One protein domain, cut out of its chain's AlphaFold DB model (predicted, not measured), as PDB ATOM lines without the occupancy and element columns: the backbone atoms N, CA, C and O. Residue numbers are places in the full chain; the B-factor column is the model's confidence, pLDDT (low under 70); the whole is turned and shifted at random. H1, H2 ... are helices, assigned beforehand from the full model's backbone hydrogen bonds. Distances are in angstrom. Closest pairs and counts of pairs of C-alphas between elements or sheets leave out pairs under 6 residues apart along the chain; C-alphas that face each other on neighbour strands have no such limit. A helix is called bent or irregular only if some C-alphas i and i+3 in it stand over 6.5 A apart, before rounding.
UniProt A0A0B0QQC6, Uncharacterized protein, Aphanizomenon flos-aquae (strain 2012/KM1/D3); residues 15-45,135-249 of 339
ATOM      1  N   SER A  15      88.716 121.257  -9.635       54.06
ATOM      2  CA  SER A  15      88.340 122.147 -10.734       54.06
ATOM      3  C   SER A  15      87.843 121.298 -11.913       54.06
ATOM      4  O   SER A  15      88.629 120.522 -12.470       54.06
ATOM      5  N   GLU A  16      86.576 121.455 -12.310       55.53
ATOM      6  CA  GLU A  16      85.918 120.686 -13.385       55.53
ATOM      7  C   GLU A  16      86.770 120.586 -14.665       55.53
ATOM      8  O   GLU A  16      86.834 119.532 -15.296       55.53
ATOM      9  N   GLY A  17      87.522 121.640 -15.007       55.88
ATOM     10  CA  GLY A  17      88.394 121.678 -16.187       55.88
ATOM     11  C   GLY A  17      89.560 120.672 -16.197       55.88
ATOM     12  O   GLY A  17      89.987 120.264 -17.276       55.88
ATOM     13  N   LYS A  18      90.076 120.229 -15.038       56.91
ATOM     14  CA  LYS A  18      91.196 119.262 -14.967       56.91
ATOM     15  C   LYS A  18      90.711 117.816 -15.051       56.91
ATOM     16  O   LYS A  18      91.298 117.021 -15.783       56.91
ATOM     17  N   LEU A  19      89.614 117.494 -14.356       58.00
ATOM     18  CA  LEU A  19      88.922 116.211 -14.524       58.00
ATOM     19  C   LEU A  19      88.556 115.992 -15.998       58.00
ATOM     20  O   LEU A  19      88.720 114.888 -16.508       58.00
ATOM     21  N   ASN A  20      88.169 117.065 -16.692       61.94
ATOM     22  CA  ASN A  20      87.856 117.048 -18.117       61.94
ATOM     23  C   ASN A  20      89.068 116.666 -18.997       61.94
ATOM     24  O   ASN A  20      88.949 115.787 -19.843       61.94
ATOM     25  N   LYS A  21      90.268 117.218 -18.747       69.44
ATOM     26  CA  LYS A  21      91.491 116.834 -19.490       69.44
ATOM     27  C   LYS A  21      91.961 115.405 -19.207       69.44
ATOM     28  O   LYS A  21      92.338 114.692 -20.130       69.44
ATOM     29  N   ASN A  22      91.941 114.965 -17.948       79.75
ATOM     30  CA  ASN A  22      92.318 113.586 -17.620       79.75
ATOM     31  C   ASN A  22      91.356 112.585 -18.277       79.75
ATOM     32  O   ASN A  22      91.786 111.570 -18.823       79.75
ATOM     33  N   ARG A  23      90.056 112.907 -18.253       83.06
ATOM     34  CA  ARG A  23      89.015 112.133 -18.923       83.06
ATOM     35  C   ARG A  23      89.202 112.137 -20.440       83.06
ATOM     36  O   ARG A  23      89.114 111.071 -21.024       83.06
ATOM     37  N   GLN A  24      89.609 113.251 -21.051       89.38
ATOM     38  CA  GLN A  24      89.927 113.309 -22.484       89.38
ATOM     39  C   GLN A  24      90.995 112.281 -22.904       89.38
ATOM     40  O   GLN A  24      90.819 111.612 -23.917       89.38
ATOM     41  N   TYR A  25      92.081 112.120 -22.138       90.81
ATOM     42  CA  TYR A  25      93.118 111.126 -22.456       90.81
ATOM     43  C   TYR A  25      92.626 109.683 -22.297       90.81
ATOM     44  O   TYR A  25      92.974 108.825 -23.106       90.81
ATOM     45  N   ILE A  26      91.810 109.417 -21.272       92.12
ATOM     46  CA  ILE A  26      91.183 108.104 -21.071       92.12
ATOM     47  C   ILE A  26      90.192 107.799 -22.195       92.12
ATOM     48  O   ILE A  26      90.228 106.703 -22.748       92.12
ATOM     49  N   ASP A  27      89.334 108.756 -22.540       93.56
ATOM     50  CA  ASP A  27      88.312 108.616 -23.574       93.56
ATOM     51  C   ASP A  27      88.962 108.397 -24.941       93.56
ATOM     52  O   ASP A  27      88.552 107.496 -25.671       93.56
ATOM     53  N   TYR A  28      90.031 109.142 -25.247       95.50
ATOM     54  CA  TYR A  28      90.866 108.901 -26.422       95.50
ATOM     55  C   TYR A  28      91.423 107.473 -26.423       95.50
ATOM     56  O   TYR A  28      91.173 106.718 -27.360       95.50
ATOM     57  N   ALA A  29      92.124 107.064 -25.358       96.31
ATOM     58  CA  ALA A  29      92.747 105.745 -25.306       96.31
ATOM     59  C   ALA A  29      91.706 104.620 -25.420       96.31
ATOM     60  O   ALA A  29      91.951 103.624 -26.099       96.31
ATOM     61  N   LYS A  30      90.529 104.782 -24.800       96.12
ATOM     62  CA  LYS A  30      89.394 103.859 -24.928       96.12
ATOM     63  C   LYS A  30      88.865 103.798 -26.356       96.12
ATOM     64  O   LYS A  30      88.714 102.696 -26.872       96.12
ATOM     65  N   ALA A  31      88.611 104.943 -26.986       97.06
ATOM     66  CA  ALA A  31      88.090 105.008 -28.349       97.06
ATOM     67  C   ALA A  31      89.055 104.357 -29.350       97.06
ATOM     68  O   ALA A  31      88.657 103.475 -30.106       97.06
ATOM     69  N   THR A  32      90.344 104.699 -29.287       98.00
ATOM     70  CA  THR A  32      91.364 104.098 -30.154       98.00
ATOM     71  C   THR A  32      91.503 102.595 -29.911       98.00
ATOM     72  O   THR A  32      91.603 101.820 -30.861       98.00
ATOM     73  N   ARG A  33      91.480 102.145 -28.650       97.19
ATOM     74  CA  ARG A  33      91.507 100.709 -28.330       97.19
ATOM     75  C   ARG A  33      90.265  99.984 -28.843       97.19
ATOM     76  O   ARG A  33      90.401  98.858 -29.306       97.19
ATOM     77  N   GLU A  34      89.090 100.607 -28.801       96.44
ATOM     78  CA  GLU A  34      87.858 100.037 -29.355       96.44
ATOM     79  C   GLU A  34      87.975  99.792 -30.863       96.44
ATOM     80  O   GLU A  34      87.673  98.695 -31.328       96.44
ATOM     81  N   GLU A  35      88.493 100.765 -31.618       97.38
ATOM     82  CA  GLU A  35      88.778 100.598 -33.049       97.38
ATOM     83  C   GLU A  35      89.752  99.436 -33.302       97.38
ATOM     84  O   GLU A  35      89.534  98.614 -34.191       97.38
ATOM     85  N   ILE A  36      90.805  99.314 -32.485       97.06
ATOM     86  CA  ILE A  36      91.777  98.219 -32.595       97.06
ATOM     87  C   ILE A  36      91.129  96.871 -32.264       97.06
ATOM     88  O   ILE A  36      91.377  95.891 -32.966       97.06
ATOM     89  N   PHE A  37      90.278  96.801 -31.236       95.69
ATOM     90  CA  PHE A  37      89.563  95.577 -30.872       95.69
ATOM     91  C   PHE A  37      88.685  95.059 -32.012       95.69
ATOM     92  O   PHE A  37      88.607  93.846 -32.209       95.69
ATOM     93  N   GLN A  38      88.082  95.952 -32.802       93.69
ATOM     94  CA  GLN A  38      87.283  95.581 -33.976       93.69
ATOM     95  C   GLN A  38      88.115  94.937 -35.095       93.69
ATOM     96  O   GLN A  38      87.564  94.211 -35.923       93.69
ATOM     97  N   CYS A  39      89.433  95.155 -35.123       92.38
ATOM     98  CA  CYS A  39      90.342  94.524 -36.082       92.38
ATOM     99  C   CYS A  39      90.806  93.118 -35.661       92.38
ATOM    100  O   CYS A  39      91.472  92.439 -36.445       92.38
ATOM    101  N   ILE A  40      90.504  92.677 -34.436       91.12
ATOM    102  CA  ILE A  40      91.004  91.408 -33.898       91.12
ATOM    103  C   ILE A  40      90.030  90.285 -34.237       91.12
ATOM    104  O   ILE A  40      88.868  90.283 -33.834       91.12
ATOM    105  N   ASN A  41      90.531  89.284 -34.958       86.88
ATOM    106  CA  ASN A  41      89.744  88.122 -35.351       86.88
ATOM    107  C   ASN A  41      89.675  87.094 -34.215       86.88
ATOM    108  O   ASN A  41      90.707  86.666 -33.704       86.88
ATOM    109  N   ASN A  42      88.461  86.639 -33.885       85.50
ATOM    110  CA  ASN A  42      88.189  85.599 -32.881       85.50
ATOM    111  C   ASN A  42      88.885  85.819 -31.521       85.50
ATOM    112  O   ASN A  42      89.600  84.932 -31.047       85.50
ATOM    113  N   PRO A  43      88.695  86.980 -30.880       89.81
ATOM    114  CA  PRO A  43      89.366  87.272 -29.628       89.81
ATOM    115  C   PRO A  43      88.869  86.415 -28.460       89.81
ATOM    116  O   PRO A  43      87.703  86.015 -28.401       89.81
ATOM    117  N   LEU A  44      89.745  86.209 -27.471       88.88
ATOM    118  CA  LEU A  44      89.447  85.418 -26.272       88.88
ATOM    119  C   LEU A  44      88.235  85.939 -25.489       88.88
ATOM    120  O   LEU A  44      87.458  85.140 -24.976       88.88
ATOM    121  N   TRP A  45      88.034  87.258 -25.429       91.00
ATOM    122  CA  TRP A  45      86.943  87.867 -24.655       91.00
ATOM    123  C   TRP A  45      85.540  87.646 -25.239       91.00
ATOM    124  O   TRP A  45      84.555  87.986 -24.593       91.00
ATOM    125  N   ARG A 135     108.461  84.503 -26.690       88.25
ATOM    126  CA  ARG A 135     108.736  83.732 -27.896       88.25
ATOM    127  C   ARG A 135     109.428  84.602 -28.923       88.25
ATOM    128  O   ARG A 135     109.289  85.820 -28.922       88.25
ATOM    129  N   GLU A 136     110.162  83.971 -29.818       87.12
ATOM    130  CA  GLU A 136     110.630  84.658 -31.012       87.12
ATOM    131  C   GLU A 136     109.459  84.863 -31.979       87.12
ATOM    132  O   GLU A 136     108.543  84.041 -32.051       87.12
ATOM    133  N   ILE A 137     109.491  85.969 -32.718       89.12
ATOM    134  CA  ILE A 137     108.539  86.236 -33.796       89.12
ATOM    135  C   ILE A 137     109.060  85.500 -35.029       89.12
ATOM    136  O   ILE A 137     110.017  85.952 -35.657       89.12
ATOM    137  N   LEU A 138     108.472  84.341 -35.329       86.38
ATOM    138  CA  LEU A 138     108.955  83.437 -36.381       86.38
ATOM    139  C   LEU A 138     108.009  83.363 -37.578       86.38
ATOM    140  O   LEU A 138     108.430  83.019 -38.681       86.38
ATOM    141  N   THR A 139     106.729  83.667 -37.373       88.69
ATOM    142  CA  THR A 139     105.703  83.594 -38.412       88.69
ATOM    143  C   THR A 139     105.015  84.946 -38.622       88.69
ATOM    144  O   THR A 139     104.970  85.769 -37.704       88.69
ATOM    145  N   PRO A 140     104.397  85.181 -39.798       89.81
ATOM    146  CA  PRO A 140     103.562  86.363 -40.017       89.81
ATOM    147  C   PRO A 140     102.427  86.495 -38.995       89.81
ATOM    148  O   PRO A 140     102.033  87.602 -38.644       89.81
ATOM    149  N   LYS A 141     101.922  85.364 -38.487       89.88
ATOM    150  CA  LYS A 141     100.899  85.350 -37.444       89.88
ATOM    151  C   LYS A 141     101.445  85.882 -36.116       89.88
ATOM    152  O   LYS A 141     100.802  86.737 -35.521       89.88
ATOM    153  N   ASP A 142     102.627  85.429 -35.692       89.69
ATOM    154  CA  ASP A 142     103.270  85.929 -34.463       89.69
ATOM    155  C   ASP A 142     103.540  87.438 -34.559       89.69
ATOM    156  O   ASP A 142     103.394  88.172 -33.582       89.69
ATOM    157  N   LEU A 143     103.920  87.904 -35.755       91.62
ATOM    158  CA  LEU A 143     104.164  89.317 -36.013       91.62
ATOM    159  C   LEU A 143     102.876  90.139 -35.897       91.62
ATOM    160  O   LEU A 143     102.883  91.160 -35.217       91.62
ATOM    161  N   GLU A 144     101.776  89.701 -36.513       92.44
ATOM    162  CA  GLU A 144     100.491  90.401 -36.390       92.44
ATOM    163  C   GLU A 144      99.973  90.394 -34.942       92.44
ATOM    164  O   GLU A 144      99.532  91.435 -34.460       92.44
ATOM    165  N   GLU A 145     100.106  89.290 -34.197       91.31
ATOM    166  CA  GLU A 145      99.754  89.243 -32.766       91.31
ATOM    167  C   GLU A 145     100.574  90.253 -31.940       91.31
ATOM    168  O   GLU A 145     100.031  90.982 -31.099       91.31
ATOM    169  N   PHE A 146     101.880  90.355 -32.206       93.38
ATOM    170  CA  PHE A 146     102.747  91.342 -31.566       93.38
ATOM    171  C   PHE A 146     102.364  92.782 -31.940       93.38
ATOM    172  O   PHE A 146     102.243  93.629 -31.052       93.38
ATOM    173  N   ILE A 147     102.119  93.056 -33.228       95.62
ATOM    174  CA  ILE A 147     101.683  94.370 -33.721       95.62
ATOM    175  C   ILE A 147     100.386  94.790 -33.031       95.62
ATOM    176  O   ILE A 147     100.294  95.910 -32.532       95.62
ATOM    177  N   THR A 148      99.398  93.897 -32.960       95.00
ATOM    178  CA  THR A 148      98.129  94.151 -32.275       95.00
ATOM    179  C   THR A 148      98.340  94.463 -30.796       95.00
ATOM    180  O   THR A 148      97.760  95.419 -30.283       95.00
ATOM    181  N   THR A 149      99.198  93.706 -30.106       94.25
ATOM    182  CA  THR A 149      99.477  93.936 -28.680       94.25
ATOM    183  C   THR A 149     100.133  95.305 -28.456       94.25
ATOM    184  O   THR A 149      99.729  96.052 -27.564       94.25
ATOM    185  N   MET A 150     101.093  95.680 -29.307       95.75
ATOM    186  CA  MET A 150     101.709  97.012 -29.296       95.75
ATOM    187  C   MET A 150     100.684  98.115 -29.576       95.75
ATOM    188  O   MET A 150     100.639  99.102 -28.841       95.75
ATOM    189  N   ALA A 151      99.826  97.933 -30.584       97.12
ATOM    190  CA  ALA A 151      98.792  98.896 -30.949       97.12
ATOM    191  C   ALA A 151      97.796  99.114 -29.805       97.12
ATOM    192  O   ALA A 151      97.385 100.242 -29.559       97.12
ATOM    193  N   LEU A 152      97.448  98.066 -29.056       96.44
ATOM    194  CA  LEU A 152      96.591  98.184 -27.878       96.44
ATOM    195  C   LEU A 152      97.270  98.946 -26.729       96.44
ATOM    196  O   LEU A 152      96.591  99.652 -25.979       96.44
ATOM    197  N   ARG A 153      98.586  98.800 -26.552       96.00
ATOM    198  CA  ARG A 153      99.320  99.380 -25.416       96.00
ATOM    199  C   ARG A 153      99.720 100.839 -25.626       96.00
ATOM    200  O   ARG A 153      99.546 101.643 -24.714       96.00
ATOM    201  N   LEU A 154     100.214 101.190 -26.813       95.75
ATOM    202  CA  LEU A 154     100.759 102.520 -27.109       95.75
ATOM    203  C   LEU A 154      99.795 103.691 -26.819       95.75
ATOM    204  O   LEU A 154     100.256 104.663 -26.222       95.75
ATOM    205  N   PRO A 155      98.476 103.612 -27.103       95.88
ATOM    206  CA  PRO A 155      97.525 104.665 -26.739       95.88
ATOM    207  C   PRO A 155      97.437 104.933 -25.231       95.88
ATOM    208  O   PRO A 155      97.068 106.032 -24.830       95.88
ATOM    209  N   MET A 156      97.766 103.953 -24.380       95.62
ATOM    210  CA  MET A 156      97.805 104.136 -22.921       95.62
ATOM    211  C   MET A 156      99.127 104.755 -22.447       95.62
ATOM    212  O   MET A 156      99.154 105.466 -21.443       95.62
ATOM    213  N   GLN A 157     100.221 104.497 -23.161       94.81
ATOM    214  CA  GLN A 157     101.545 105.056 -22.862       94.81
ATOM    215  C   GLN A 157     101.664 106.503 -23.353       94.81
ATOM    216  O   GLN A 157     102.279 107.341 -22.696       94.81
ATOM    217  N   TRP A 158     101.034 106.800 -24.491       94.06
ATOM    218  CA  TRP A 158     101.161 108.062 -25.211       94.06
ATOM    219  C   TRP A 158      99.805 108.652 -25.648       94.06
ATOM    220  O   TRP A 158      99.633 108.997 -26.821       94.06
ATOM    221  N   PRO A 159      98.824 108.818 -24.736       93.19
ATOM    222  CA  PRO A 159      97.486 109.288 -25.100       93.19
ATOM    223  C   PRO A 159      97.458 110.704 -25.697       93.19
ATOM    224  O   PRO A 159      96.513 111.081 -26.382       93.19
ATOM    225  N   GLN A 160      98.487 111.513 -25.448       90.69
ATOM    226  CA  GLN A 160      98.614 112.872 -25.971       90.69
ATOM    227  C   GLN A 160      98.987 112.942 -27.453       90.69
ATOM    228  O   GLN A 160      98.810 113.997 -28.053       90.69
ATOM    229  N   LEU A 161      99.474 111.848 -28.053       91.75
ATOM    230  CA  LEU A 161      99.827 111.849 -29.475       91.75
ATOM    231  C   LEU A 161      98.602 111.973 -30.382       91.75
ATOM    232  O   LEU A 161      98.742 112.406 -31.520       91.75
ATOM    233  N   GLY A 162      97.413 111.598 -29.897       92.00
ATOM    234  CA  GLY A 162      96.166 111.783 -30.640       92.00
ATOM    235  C   GLY A 162      96.055 110.958 -31.929       92.00
ATOM    236  O   GLY A 162      95.163 111.224 -32.726       92.00
ATOM    237  N   LEU A 163      96.931 109.969 -32.133       94.31
ATOM    238  CA  LEU A 163      96.932 109.074 -33.293       94.31
ATOM    239  C   LEU A 163      95.668 108.202 -33.354       94.31
ATOM    240  O   LEU A 163      95.201 107.682 -32.339       94.31
ATOM    241  N   SER A 164      95.145 107.978 -34.548       95.88
ATOM    242  CA  SER A 164      94.106 106.983 -34.824       95.88
ATOM    243  C   SER A 164      94.642 105.549 -34.731       95.88
ATOM    244  O   SER A 164      95.853 105.306 -34.778       95.88
ATOM    245  N   ALA A 165      93.742 104.560 -34.664       97.25
ATOM    246  CA  ALA A 165      94.134 103.149 -34.693       97.25
ATOM    247  C   ALA A 165      94.946 102.795 -35.952       97.25
ATOM    248  O   ALA A 165      95.930 102.056 -35.879       97.25
ATOM    249  N   GLN A 166      94.562 103.352 -37.106       96.94
ATOM    250  CA  GLN A 166      95.243 103.123 -38.381       96.94
ATOM    251  C   GLN A 166      96.672 103.669 -38.373       96.94
ATOM    252  O   GLN A 166      97.580 102.989 -38.847       96.94
ATOM    253  N   GLU A 167      96.886 104.854 -37.799       96.44
ATOM    254  CA  GLU A 167      98.219 105.451 -37.680       96.44
ATOM    255  C   GLU A 167      99.120 104.637 -36.748       96.44
ATOM    256  O   GLU A 167     100.265 104.365 -37.107       96.44
ATOM    257  N   TYR A 168      98.613 104.153 -35.603       96.81
ATOM    258  CA  TYR A 168      99.388 103.236 -34.756       96.81
ATOM    259  C   TYR A 168      99.795 101.977 -35.519       96.81
ATOM    260  O   TYR A 168     100.978 101.637 -35.554       96.81
ATOM    261  N   PHE A 169      98.845 101.302 -36.172       97.69
ATOM    262  CA  PHE A 169      99.154 100.122 -36.977       97.69
ATOM    263  C   PHE A 169     100.187 100.418 -38.065       97.69
ATOM    264  O   PHE A 169     101.083  99.602 -38.284       97.69
ATOM    265  N   TRP A 170     100.080 101.569 -38.732       96.69
ATOM    266  CA  TRP A 170     101.028 101.995 -39.754       96.69
ATOM    267  C   TRP A 170     102.438 102.166 -39.178       96.69
ATOM    268  O   TRP A 170     103.367 101.518 -39.657       96.69
ATOM    269  N   HIS A 171     102.596 102.949 -38.107       96.50
ATOM    270  CA  HIS A 171     103.903 103.206 -37.499       96.50
ATOM    271  C   HIS A 171     104.569 101.932 -36.976       96.50
ATOM    272  O   HIS A 171     105.774 101.742 -37.169       96.50
ATOM    273  N   ILE A 172     103.792 101.050 -36.340       96.88
ATOM    274  CA  ILE A 172     104.295  99.777 -35.820       96.88
ATOM    275  C   ILE A 172     104.735  98.876 -36.975       96.88
ATOM    276  O   ILE A 172     105.847  98.354 -36.942       96.88
ATOM    277  N   ARG A 173     103.907  98.721 -38.019       97.00
ATOM    278  CA  ARG A 173     104.256  97.916 -39.199       97.00
ATOM    279  C   ARG A 173     105.489  98.453 -39.906       97.00
ATOM    280  O   ARG A 173     106.350  97.663 -40.272       97.00
ATOM    281  N   GLU A 174     105.608  99.767 -40.047       96.06
ATOM    282  CA  GLU A 174     106.784 100.388 -40.651       96.06
ATOM    283  C   GLU A 174     108.053 100.109 -39.835       96.06
ATOM    284  O   GLU A 174     109.082  99.721 -40.388       96.06
ATOM    285  N   GLY A 175     107.979 100.210 -38.505       95.19
ATOM    286  CA  GLY A 175     109.077  99.817 -37.622       95.19
ATOM    287  C   GLY A 175     109.459  98.341 -37.767       95.19
ATOM    288  O   GLY A 175     110.637  98.019 -37.920       95.19
ATOM    289  N   CYS A 176     108.470  97.444 -37.781       94.50
ATOM    290  CA  CYS A 176     108.694  96.017 -38.001       94.50
ATOM    291  C   CYS A 176     109.342  95.738 -39.364       94.50
ATOM    292  O   CYS A 176     110.327  95.006 -39.432       94.50
ATOM    293  N   ASN A 177     108.826  96.338 -40.440       93.62
ATOM    294  CA  ASN A 177     109.338  96.151 -41.794       93.62
ATOM    295  C   ASN A 177     110.804  96.575 -41.894       93.62
ATOM    296  O   ASN A 177     111.627  95.793 -42.361       93.62
ATOM    297  N   ARG A 178     111.151  97.768 -41.393       92.75
ATOM    298  CA  ARG A 178     112.544  98.243 -41.371       92.75
ATOM    299  C   ARG A 178     113.460  97.294 -40.601       92.75
ATOM    300  O   ARG A 178     114.514  96.928 -41.110       92.75
ATOM    301  N   TYR A 179     113.023  96.816 -39.435       93.31
ATOM    302  CA  TYR A 179     113.799  95.864 -38.644       93.31
ATOM    303  C   TYR A 179     114.078  94.554 -39.402       93.31
ATOM    304  O   TYR A 179     115.227  94.110 -39.468       93.31
ATOM    305  N   PHE A 180     113.046  93.934 -39.982       91.44
ATOM    306  CA  PHE A 180     113.162  92.630 -40.644       91.44
ATOM    307  C   PHE A 180     113.799  92.688 -42.042       91.44
ATOM    308  O   PHE A 180     114.203  91.647 -42.557       91.44
ATOM    309  N   LEU A 181     113.954  93.874 -42.644       89.38
ATOM    310  CA  LEU A 181     114.783  94.046 -43.846       89.38
ATOM    311  C   LEU A 181     116.269  93.781 -43.564       89.38
ATOM    312  O   LEU A 181     116.977  93.272 -44.431       89.38
ATOM    313  N   GLU A 182     116.736  94.113 -42.360       86.88
ATOM    314  CA  GLU A 182     118.155  94.043 -41.986       86.88
ATOM    315  C   GLU A 182     118.476  92.883 -41.032       86.88
ATOM    316  O   GLU A 182     119.639  92.509 -40.876       86.88
ATOM    317  N   ASN A 183     117.461  92.287 -40.397       84.19
ATOM    318  CA  ASN A 183     117.638  91.282 -39.352       84.19
ATOM    319  C   ASN A 183     116.812  90.022 -39.632       84.19
ATOM    320  O   ASN A 183     115.590  90.069 -39.741       84.19
ATOM    321  N   LEU A 184     117.487  88.867 -39.663       69.94
ATOM    322  CA  LEU A 184     116.857  87.556 -39.878       69.94
ATOM    323  C   LEU A 184     116.203  86.970 -38.614       69.94
ATOM    324  O   LEU A 184     115.389  86.059 -38.718       69.94
ATOM    325  N   THR A 185     116.577  87.449 -37.423       66.94
ATOM    326  CA  THR A 185     116.029  86.990 -36.133       66.94
ATOM    327  C   THR A 185     115.718  88.172 -35.218       66.94
ATOM    328  O   THR A 185     116.296  89.254 -35.347       66.94
ATOM    329  N   GLY A 186     114.753  87.985 -34.316       66.44
ATOM    330  CA  GLY A 186     114.193  89.044 -33.481       66.44
ATOM    331  C   GLY A 186     114.974  89.279 -32.190       66.44
ATOM    332  O   GLY A 186     114.710  88.643 -31.175       66.44
ATOM    333  N   ASN A 187     115.863  90.270 -32.171       86.62
ATOM    334  CA  ASN A 187     116.195  90.956 -30.935       86.62
ATOM    335  C   ASN A 187     115.034  91.900 -30.597       86.62
ATOM    336  O   ASN A 187     114.874  92.948 -31.222       86.62
ATOM    337  N   LEU A 188     114.224  91.528 -29.602       89.69
ATOM    338  CA  LEU A 188     113.030  92.286 -29.221       89.69
ATOM    339  C   LEU A 188     113.338  93.756 -28.892       89.69
ATOM    340  O   LEU A 188     112.574  94.635 -29.273       89.69
ATOM    341  N   SER A 189     114.459  94.042 -28.222       92.00
ATOM    342  CA  SER A 189     114.842  95.421 -27.897       92.00
ATOM    343  C   SER A 189     115.111  96.249 -29.155       92.00
ATOM    344  O   SER A 189     114.641  97.379 -29.244       92.00
ATOM    345  N   SER A 190     115.824  95.690 -30.135       91.75
ATOM    346  CA  SER A 190     116.102  96.367 -31.408       91.75
ATOM    347  C   SER A 190     114.853  96.517 -32.282       91.75
ATOM    348  O   SER A 190     114.673  97.561 -32.911       91.75
ATOM    349  N   LEU A 191     113.967  95.516 -32.292       93.69
ATOM    350  CA  LEU A 191     112.675  95.591 -32.982       93.69
ATOM    351  C   LEU A 191     111.809  96.715 -32.406       93.69
ATOM    352  O   LEU A 191     111.306  97.558 -33.143       93.69
ATOM    353  N   VAL A 192     111.675  96.756 -31.078       94.81
ATOM    354  CA  VAL A 192     110.908  97.799 -30.390       94.81
ATOM    355  C   VAL A 192     111.498  99.168 -30.698       94.81
ATOM    356  O   VAL A 192     110.751 100.072 -31.042       94.81
ATOM    357  N   ILE A 193     112.820  99.320 -30.689       95.31
ATOM    358  CA  ILE A 193     113.471 100.577 -31.073       95.31
ATOM    359  C   ILE A 193     113.101 101.033 -32.481       95.31
ATOM    360  O   ILE A 193     112.760 102.198 -32.646       95.31
ATOM    361  N   ASN A 194     113.082 100.136 -33.468       94.94
ATOM    362  CA  ASN A 194     112.678 100.494 -34.831       94.94
ATOM    363  C   ASN A 194     111.216 100.978 -34.896       94.94
ATOM    364  O   ASN A 194     110.883 101.857 -35.697       94.94
ATOM    365  N   ILE A 195     110.340 100.439 -34.040       95.50
ATOM    366  CA  ILE A 195     108.962 100.926 -33.870       95.50
ATOM    367  C   ILE A 195     108.953 102.315 -33.223       95.50
ATOM    368  O   ILE A 195     108.289 103.221 -33.725       95.50
ATOM    369  N   LEU A 196     109.716 102.517 -32.144       95.69
ATOM    370  CA  LEU A 196     109.800 103.813 -31.464       95.69
ATOM    371  C   LEU A 196     110.398 104.898 -32.373       95.69
ATOM    372  O   LEU A 196     109.954 106.041 -32.328       95.69
ATOM    373  N   GLU A 197     111.358 104.557 -33.234       94.62
ATOM    374  CA  GLU A 197     111.909 105.470 -34.240       94.62
ATOM    375  C   GLU A 197     110.831 105.928 -35.224       94.62
ATOM    376  O   GLU A 197     110.731 107.123 -35.498       94.62
ATOM    377  N   SER A 198     109.984 105.006 -35.695       93.62
ATOM    378  CA  SER A 198     108.861 105.334 -36.582       93.62
ATOM    379  C   SER A 198     107.891 106.319 -35.919       93.62
ATOM    380  O   SER A 198     107.465 107.283 -36.552       93.62
ATOM    381  N   LEU A 199     107.598 106.133 -34.627       91.56
ATOM    382  CA  LEU A 199     106.747 107.046 -33.852       91.56
ATOM    383  C   LEU A 199     107.415 108.403 -33.586       91.56
ATOM    384  O   LEU A 199     106.751 109.436 -33.627       91.56
ATOM    385  N   SER A 200     108.728 108.423 -33.344       91.38
ATOM    386  CA  SER A 200     109.468 109.653 -33.027       91.38
ATOM    387  C   SER A 200     109.502 110.668 -34.172       91.38
ATOM    388  O   SER A 200     109.636 111.864 -33.928       91.38
ATOM    389  N   ILE A 201     109.342 110.207 -35.417       84.38
ATOM    390  CA  ILE A 201     109.256 111.075 -36.599       84.38
ATOM    391  C   ILE A 201     107.982 111.928 -36.558       84.38
ATOM    392  O   ILE A 201     107.977 113.051 -37.058       84.38
ATOM    393  N   PHE A 202     106.906 111.405 -35.967       80.06
ATOM    394  CA  PHE A 202     105.594 112.038 -36.012       80.06
ATOM    395  C   PHE A 202     105.433 113.164 -34.988       80.06
ATOM    396  O   PHE A 202     104.803 114.177 -35.287       80.06
ATOM    397  N   SER A 203     105.987 113.005 -33.782       80.06
ATOM    398  CA  SER A 203     105.767 113.966 -32.703       80.06
ATOM    399  C   SER A 203     107.042 114.296 -31.931       80.06
ATOM    400  O   SER A 203     107.673 113.389 -31.387       80.06
ATOM    401  N   PRO A 204     107.374 115.593 -31.770       78.12
ATOM    402  CA  PRO A 204     108.477 116.021 -30.914       78.12
ATOM    403  C   PRO A 204     108.204 115.783 -29.419       78.12
ATOM    404  O   PRO A 204     109.136 115.833 -28.620       78.12
ATOM    405  N   GLU A 205     106.948 115.541 -29.023       81.25
ATOM    406  CA  GLU A 205     106.587 115.218 -27.635       81.25
ATOM    407  C   GLU A 205     106.890 113.759 -27.274       81.25
ATOM    408  O   GLU A 205     106.993 113.415 -26.093       81.25
ATOM    409  N   PHE A 206     107.046 112.892 -28.276       90.44
ATOM    410  CA  PHE A 206     107.410 111.503 -28.053       90.44
ATOM    411  C   PHE A 206     108.865 111.405 -27.584       90.44
ATOM    412  O   PHE A 206     109.786 111.900 -28.234       90.44
ATOM    413  N   ASN A 207     109.085 110.715 -26.465       92.62
ATOM    414  CA  ASN A 207     110.419 110.506 -25.920       92.62
ATOM    415  C   ASN A 207     110.649 109.017 -25.590       92.62
ATOM    416  O   ASN A 207     110.062 108.499 -24.639       92.62
ATOM    417  N   PRO A 208     111.523 108.311 -26.326       93.94
ATOM    418  CA  PRO A 208     111.751 106.880 -26.135       93.94
ATOM    419  C   PRO A 208     112.514 106.555 -24.842       93.94
ATOM    420  O   PRO A 208     112.564 105.393 -24.445       93.94
ATOM    421  N   PHE A 209     113.077 107.552 -24.146       93.62
ATOM    422  CA  PHE A 209     113.811 107.342 -22.895       93.62
ATOM    423  C   PHE A 209     112.928 106.974 -21.693       93.62
ATOM    424  O   PHE A 209     113.468 106.635 -20.644       93.62
ATOM    425  N   TYR A 210     111.598 106.969 -21.841       93.75
ATOM    426  CA  TYR A 210     110.698 106.418 -20.822       93.75
ATOM    427  C   TYR A 210     110.528 104.897 -20.899       93.75
ATOM    428  O   TYR A 210     109.892 104.339 -20.015       93.75
ATOM    429  N   TYR A 211     111.050 104.210 -21.918       94.44
ATOM    430  CA  TYR A 211     110.956 102.749 -22.000       94.44
ATOM    431  C   TYR A 211     112.036 102.064 -21.165       94.44
ATOM    432  O   TYR A 211     113.181 102.519 -21.126       94.44
ATOM    433  N   ASP A 212     111.694 100.921 -20.564       92.50
ATOM    434  CA  ASP A 212     112.625 100.045 -19.843       92.50
ATOM    435  C   ASP A 212     113.534  99.269 -20.821       92.50
ATOM    436  O   ASP A 212     113.472  98.048 -20.985       92.50
ATOM    437  N   LEU A 213     114.349 100.024 -21.555       93.56
ATOM    438  CA  LEU A 213     115.340  99.556 -22.515       93.56
ATOM    439  C   LEU A 213     116.734  99.986 -22.064       93.56
ATOM    440  O   LEU A 213     116.918 100.968 -21.345       93.56
ATOM    441  N   LYS A 214     117.761  99.262 -22.527       92.88
ATOM    442  CA  LYS A 214     119.154  99.586 -22.194       92.88
ATOM    443  C   LYS A 214     119.475 101.034 -22.608       92.88
ATOM    444  O   LYS A 214     119.404 101.331 -23.804       92.88
ATOM    445  N   PRO A 215     119.937 101.908 -21.690       91.12
ATOM    446  CA  PRO A 215     120.213 103.308 -22.014       91.12
ATOM    447  C   PRO A 215     121.245 103.498 -23.129       91.12
ATOM    448  O   PRO A 215     121.145 104.437 -23.909       91.12
ATOM    449  N   SER A 216     122.234 102.603 -23.231       93.12
ATOM    450  CA  SER A 216     123.233 102.635 -24.308       93.12
ATOM    451  C   SER A 216     122.615 102.407 -25.686       93.12
ATOM    452  O   SER A 216     123.054 103.013 -26.656       93.12
ATOM    453  N   LEU A 217     121.599 101.546 -25.764       92.75
ATOM    454  CA  LEU A 217     120.909 101.223 -27.005       92.75
ATOM    455  C   LEU A 217     119.989 102.383 -27.419       92.75
ATOM    456  O   LEU A 217     120.048 102.827 -28.559       92.75
ATOM    457  N   LEU A 218     119.245 102.957 -26.466       94.00
ATOM    458  CA  LEU A 218     118.440 104.160 -26.699       94.00
ATOM    459  C   LEU A 218     119.290 105.352 -27.161       94.00
ATOM    460  O   LEU A 218     118.942 106.006 -28.134       94.00
ATOM    461  N   LYS A 219     120.434 105.620 -26.517       94.12
ATOM    462  CA  LYS A 219     121.332 106.718 -26.924       94.12
ATOM    463  C   LYS A 219     121.924 106.529 -28.321       94.12
ATOM    464  O   LYS A 219     122.163 107.519 -29.001       94.12
ATOM    465  N   ALA A 220     122.184 105.285 -28.726       94.12
ATOM    466  CA  ALA A 220     122.701 104.992 -30.058       94.12
ATOM    467  C   ALA A 220     121.653 105.271 -31.149       94.12
ATOM    468  O   ALA A 220     121.994 105.854 -32.173       94.12
ATOM    469  N   SER A 221     120.390 104.910 -30.901       94.06
ATOM    470  CA  SER A 221     119.279 105.120 -31.843       94.06
ATOM    471  C   SER A 221     118.699 106.537 -31.825       94.06
ATOM    472  O   SER A 221     118.237 107.033 -32.846       94.06
ATOM    473  N   PHE A 222     118.764 107.228 -30.684       94.38
ATOM    474  CA  PHE A 222     118.194 108.566 -30.498       94.38
ATOM    475  C   PHE A 222     119.243 109.581 -30.008       94.38
ATOM    476  O   PHE A 222     119.071 110.178 -28.941       94.38
ATOM    477  N   PRO A 223     120.340 109.814 -30.760       92.81
ATOM    478  CA  PRO A 223     121.469 110.624 -30.293       92.81
ATOM    479  C   PRO A 223     121.123 112.105 -30.088       92.81
ATOM    480  O   PRO A 223     121.762 112.780 -29.285       92.81
ATOM    481  N   ASN A 224     120.107 112.603 -30.798       90.81
ATOM    482  CA  ASN A 224     119.676 114.002 -30.749       90.81
ATOM    483  C   ASN A 224     118.484 114.235 -29.809       90.81
ATOM    484  O   ASN A 224     118.025 115.368 -29.668       90.81
ATOM    485  N   THR A 225     117.961 113.180 -29.180       90.50
ATOM    486  CA  THR A 225     116.810 113.292 -28.284       90.50
ATOM    487  C   THR A 225     117.291 113.548 -26.865       90.50
ATOM    488  O   THR A 225     118.017 112.746 -26.275       90.50
ATOM    489  N   ASN A 226     116.867 114.674 -26.293       88.00
ATOM    490  CA  ASN A 226     117.176 114.990 -24.905       88.00
ATOM    491  C   ASN A 226     116.427 114.045 -23.963       88.00
ATOM    492  O   ASN A 226     115.233 113.785 -24.127       88.00
ATOM    493  N   ILE A 227     117.127 113.570 -22.936       86.38
ATOM    494  CA  ILE A 227     116.506 112.797 -21.864       86.38
ATOM    495  C   ILE A 227     115.660 113.767 -21.039       86.38
ATOM    496  O   ILE A 227     116.190 114.688 -20.411       86.38
ATOM    497  N   SER A 228     114.340 113.589 -21.088       82.69
ATOM    498  CA  SER A 228     113.421 114.393 -20.291       82.69
ATOM    499  C   SER A 228     113.506 113.973 -18.833       82.69
ATOM    500  O   SER A 228     113.544 112.792 -18.506       82.69
ATOM    501  N   VAL A 229     113.504 114.969 -17.959       78.62
ATOM    502  CA  VAL A 229     113.368 114.773 -16.518       78.62
ATOM    503  C   VAL A 229     111.911 114.904 -16.060       78.62
ATOM    504  O   VAL A 229     111.594 114.483 -14.959       78.62
ATOM    505  N   ALA A 230     111.034 115.472 -16.894       83.50
ATOM    506  CA  ALA A 230     109.601 115.638 -16.644       83.50
ATOM    507  C   ALA A 230     108.832 114.319 -16.885       83.50
ATOM    508  O   ALA A 230     109.422 113.391 -17.427       83.50
ATOM    509  N   PRO A 231     107.538 114.201 -16.530       85.69
ATOM    510  CA  PRO A 231     106.723 113.055 -16.950       85.69
ATOM    511  C   PRO A 231     106.479 113.022 -18.469       85.69
ATOM    512  O   PRO A 231     106.508 114.077 -19.113       85.69
ATOM    513  N   PRO A 232     106.133 111.849 -19.044       88.31
ATOM    514  CA  PRO A 232     105.748 111.736 -20.454       88.31
ATOM    515  C   PRO A 232     104.509 112.571 -20.780       88.31
ATOM    516  O   PRO A 232     104.419 113.148 -21.858       88.31
ATOM    517  N   ASN A 233     103.579 112.683 -19.830       86.62
ATOM    518  CA  ASN A 233     102.423 113.563 -19.909       86.62
ATOM    519  C   ASN A 233     102.309 114.358 -18.602       86.62
ATOM    520  O   ASN A 233     102.201 113.790 -17.514       86.62
ATOM    521  N   SER A 234     102.336 115.687 -18.705       79.88
ATOM    522  CA  SER A 234     102.307 116.587 -17.546       79.88
ATOM    523  C   SER A 234     100.966 116.594 -16.814       79.88
ATOM    524  O   SER A 234     100.910 117.019 -15.663       79.88
ATOM    525  N   HIS A 235      99.890 116.119 -17.441       80.69
ATOM    526  CA  HIS A 235      98.545 116.098 -16.879       80.69
ATOM    527  C   HIS A 235      98.200 114.746 -16.257       80.69
ATOM    528  O   HIS A 235      97.813 114.702 -15.088       80.69
ATOM    529  N   PHE A 236      98.332 113.659 -17.019       82.94
ATOM    530  CA  PHE A 236      97.908 112.334 -16.579       82.94
ATOM    531  C   PHE A 236      98.622 111.208 -17.332       82.94
ATOM    532  O   PHE A 236      98.706 111.234 -18.556       82.94
ATOM    533  N   CYS A 237      99.088 110.203 -16.591       88.44
ATOM    534  CA  CYS A 237      99.697 108.990 -17.133       88.44
ATOM    535  C   CYS A 237      98.751 107.804 -16.884       88.44
ATOM    536  O   CYS A 237      98.519 107.446 -15.725       88.44
ATOM    537  N   ILE A 238      98.192 107.219 -17.954       92.12
ATOM    538  CA  ILE A 238      97.384 105.987 -17.857       92.12
ATOM    539  C   ILE A 238      98.315 104.825 -17.516       92.12
ATOM    540  O   ILE A 238      98.109 104.143 -16.518       92.12
ATOM    541  N   GLU A 239      99.368 104.627 -18.304       93.56
ATOM    542  CA  GLU A 239     100.484 103.770 -17.926       93.56
ATOM    543  C   GLU A 239     101.601 104.598 -17.302       93.56
ATOM    544  O   GLU A 239     101.906 105.696 -17.763       93.56
ATOM    545  N   GLU A 240     102.185 104.085 -16.225       90.31
ATOM    546  CA  GLU A 240     103.280 104.744 -15.524       90.31
ATOM    547  C   GLU A 240     104.606 104.305 -16.145       90.31
ATOM    548  O   GLU A 240     104.789 103.107 -16.391       90.31
ATOM    549  N   PRO A 241     105.534 105.235 -16.419       90.88
ATOM    550  CA  PRO A 241     106.884 104.845 -16.774       90.88
ATOM    551  C   PRO A 241     107.596 104.157 -15.579       90.88
ATOM    552  O   PRO A 241     107.118 104.228 -14.441       90.88
ATOM    553  N   PRO A 242     108.752 103.506 -15.811       91.69
ATOM    554  CA  PRO A 242     109.284 103.184 -17.128       91.69
ATOM    555  C   PRO A 242     108.369 102.186 -17.856       91.69
ATOM    556  O   PRO A 242     107.918 101.199 -17.280       91.69
ATOM    557  N   PHE A 243     108.082 102.450 -19.130       93.88
ATOM    558  CA  PHE A 243     107.189 101.622 -19.932       93.88
ATOM    559  C   PHE A 243     107.814 100.252 -20.168       93.88
ATOM    560  O   PHE A 243     108.903 100.134 -20.741       93.88
ATOM    561  N   VAL A 244     107.108  99.211 -19.727       90.38
ATOM    562  CA  VAL A 244     107.555  97.830 -19.886       90.38
ATOM    563  C   VAL A 244     107.533  97.467 -21.366       90.38
ATOM    564  O   VAL A 244     106.547  97.680 -22.072       90.38
ATOM    565  N   VAL A 245     108.628  96.875 -21.835       90.88
ATOM    566  CA  VAL A 245     108.702  96.330 -23.188       90.88
ATOM    567  C   VAL A 245     107.774  95.124 -23.291       90.88
ATOM    568  O   VAL A 245     107.993  94.112 -22.619       90.88
ATOM    569  N   ILE A 246     106.754  95.229 -24.142       90.81
ATOM    570  CA  ILE A 246     105.804  94.146 -24.404       90.81
ATOM    571  C   ILE A 246     106.555  92.949 -24.968       90.81
ATOM    572  O   ILE A 246     107.338  93.076 -25.911       90.81
ATOM    573  N   LYS A 247     106.299  91.773 -24.395       90.00
ATOM    574  CA  LYS A 247     106.951  90.536 -24.804       90.00
ATOM    575  C   LYS A 247     105.942  89.667 -25.551       90.00
ATOM    576  O   LYS A 247     104.901  89.346 -24.977       90.00
ATOM    577  N   PRO A 248     106.222  89.249 -26.796       90.75
ATOM    578  CA  PRO A 248     105.361  88.296 -27.486       90.75
ATOM    579  C   PRO A 248     105.343  86.988 -26.689       90.75
ATOM    580  O   PRO A 248     106.376  86.354 -26.487       90.75
ATOM    581  N   ARG A 249     104.175  86.606 -26.180       92.12
ATOM    582  CA  ARG A 249     103.948  85.364 -25.430       92.12
ATOM    583  C   ARG A 249     102.806  84.608 -26.077       92.12
ATOM    584  O   ARG A 249     102.029  85.171 -26.841       92.12
TER     585      ARG A 249
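Overview. This is residues 15 to 45 and 135 to 249 of the 339 residues of an uncharacterized protein of Aphanizomenon flos-aquae (strain 2012/KM1/D3) (UniProt A0A0B0QQC6). A long helix, H1, runs side by side with H2 over part of its length, and H3 crosses H2 and then H4 steeply, in a row of contacts from H1 through H2 and H3 to H4; the short H5 lies out beyond H4, far from H1, and much of the rest is long loop. The stretch after H4 folds back past it to H5, and residues 222 to 249 swing out from H5 and return past the last residues of H2 to end near Arg 135, where the printed part resumes after a cut. The printed part has 146 residues with five named helices, H1 H2 H3 H4 H5 in that order, and no named strand; the class is all helix. It is compact, with a radius of gyration of the C-alphas of 15.6 A, and spans 53 by 41 by 23 A, an outline that is only just flat.

Along the chain. H1, the longest helix with 23 residues, is residues 16 to 38, 32.5 A from C-alpha 16 at (85.918, 120.686, -13.385) to C-alpha 38 at (87.283, 95.581, -33.976). H2 is residues 140 to 157, 25.5 A long, beginning with C-alpha 140 at (103.562, 86.363, -40.017). H2 is only just irregular: C-alphas 152 and 155 are 6.6 A apart, and its line is a rough one. H3 is residues 165 to 182, 26.7 A long. H4 is residues 188 to 200, 18.1 A long. H5 is residues 215 to 221, 10.0 A long, ending with C-alpha 221 at (119.279, 105.120, -31.843).

Arrangement. H1 touches H2 at a shallow tilt of 9 degrees, opposite ways. H1 touches H2 with residues 26 to 36 alone, and H2 touches H1 with residues 148 to 156 alone; the closest C-alphas, those of Ala 29 and Pro 155, are 5.1 A apart. H1 also touches H3 at a steep tilt of 60 degrees, the same way, H1 with residues 32 to 36 alone and H3 with residue 165 alone; the closest C-alphas, those of Thr 32 and Ala 165, are 5.4 A apart. H3 is the hub, touching H1, H2 and H4. H2 and H3 touch at a steep tilt of 51 degrees, opposite ways, and the closest C-alphas, those of Ala 151 and Tyr 168, are 5.8 A apart. H3 touches H4 with residues 171 to 179 alone, at a steep tilt of 51 degrees, opposite ways; the closest C-alphas, those of Gly 175 and Ile 195, are 3.9 A apart. H4 and H5 only just touch, with 3 pairs of C-alphas within 8 A, the closest being those of Ile 193 and Ser 221 at 7.4 A. Among the pairs that are apart are H1 and H4, H2 and H4, and H3 and H5. In H1, H4 and H5 every O i to N i+4 pair is within hydrogen-bond range; in H2 it is 12 of 14 and in H3 13 of 14.

Size, cuts and confidence. The two C-alphas farthest apart, those of Ser 15 and Leu 184, are 53.5 A from each other. Residues 46 to 134 are cut out, and C-alphas 45 and 135 are 22.4 A apart across the cut; the link from H1 to H2 runs across it. The link from H3 to H4 is tight, that from H2 to H3 is short, and that from H4 to H5, residues 201 to 214, is long. Residues 222 to 249 also hold no named element. The mean pLDDT of the printed part is 89.6, and the model's confidence is under 70 at residues 15 to 21 and 184 to 186.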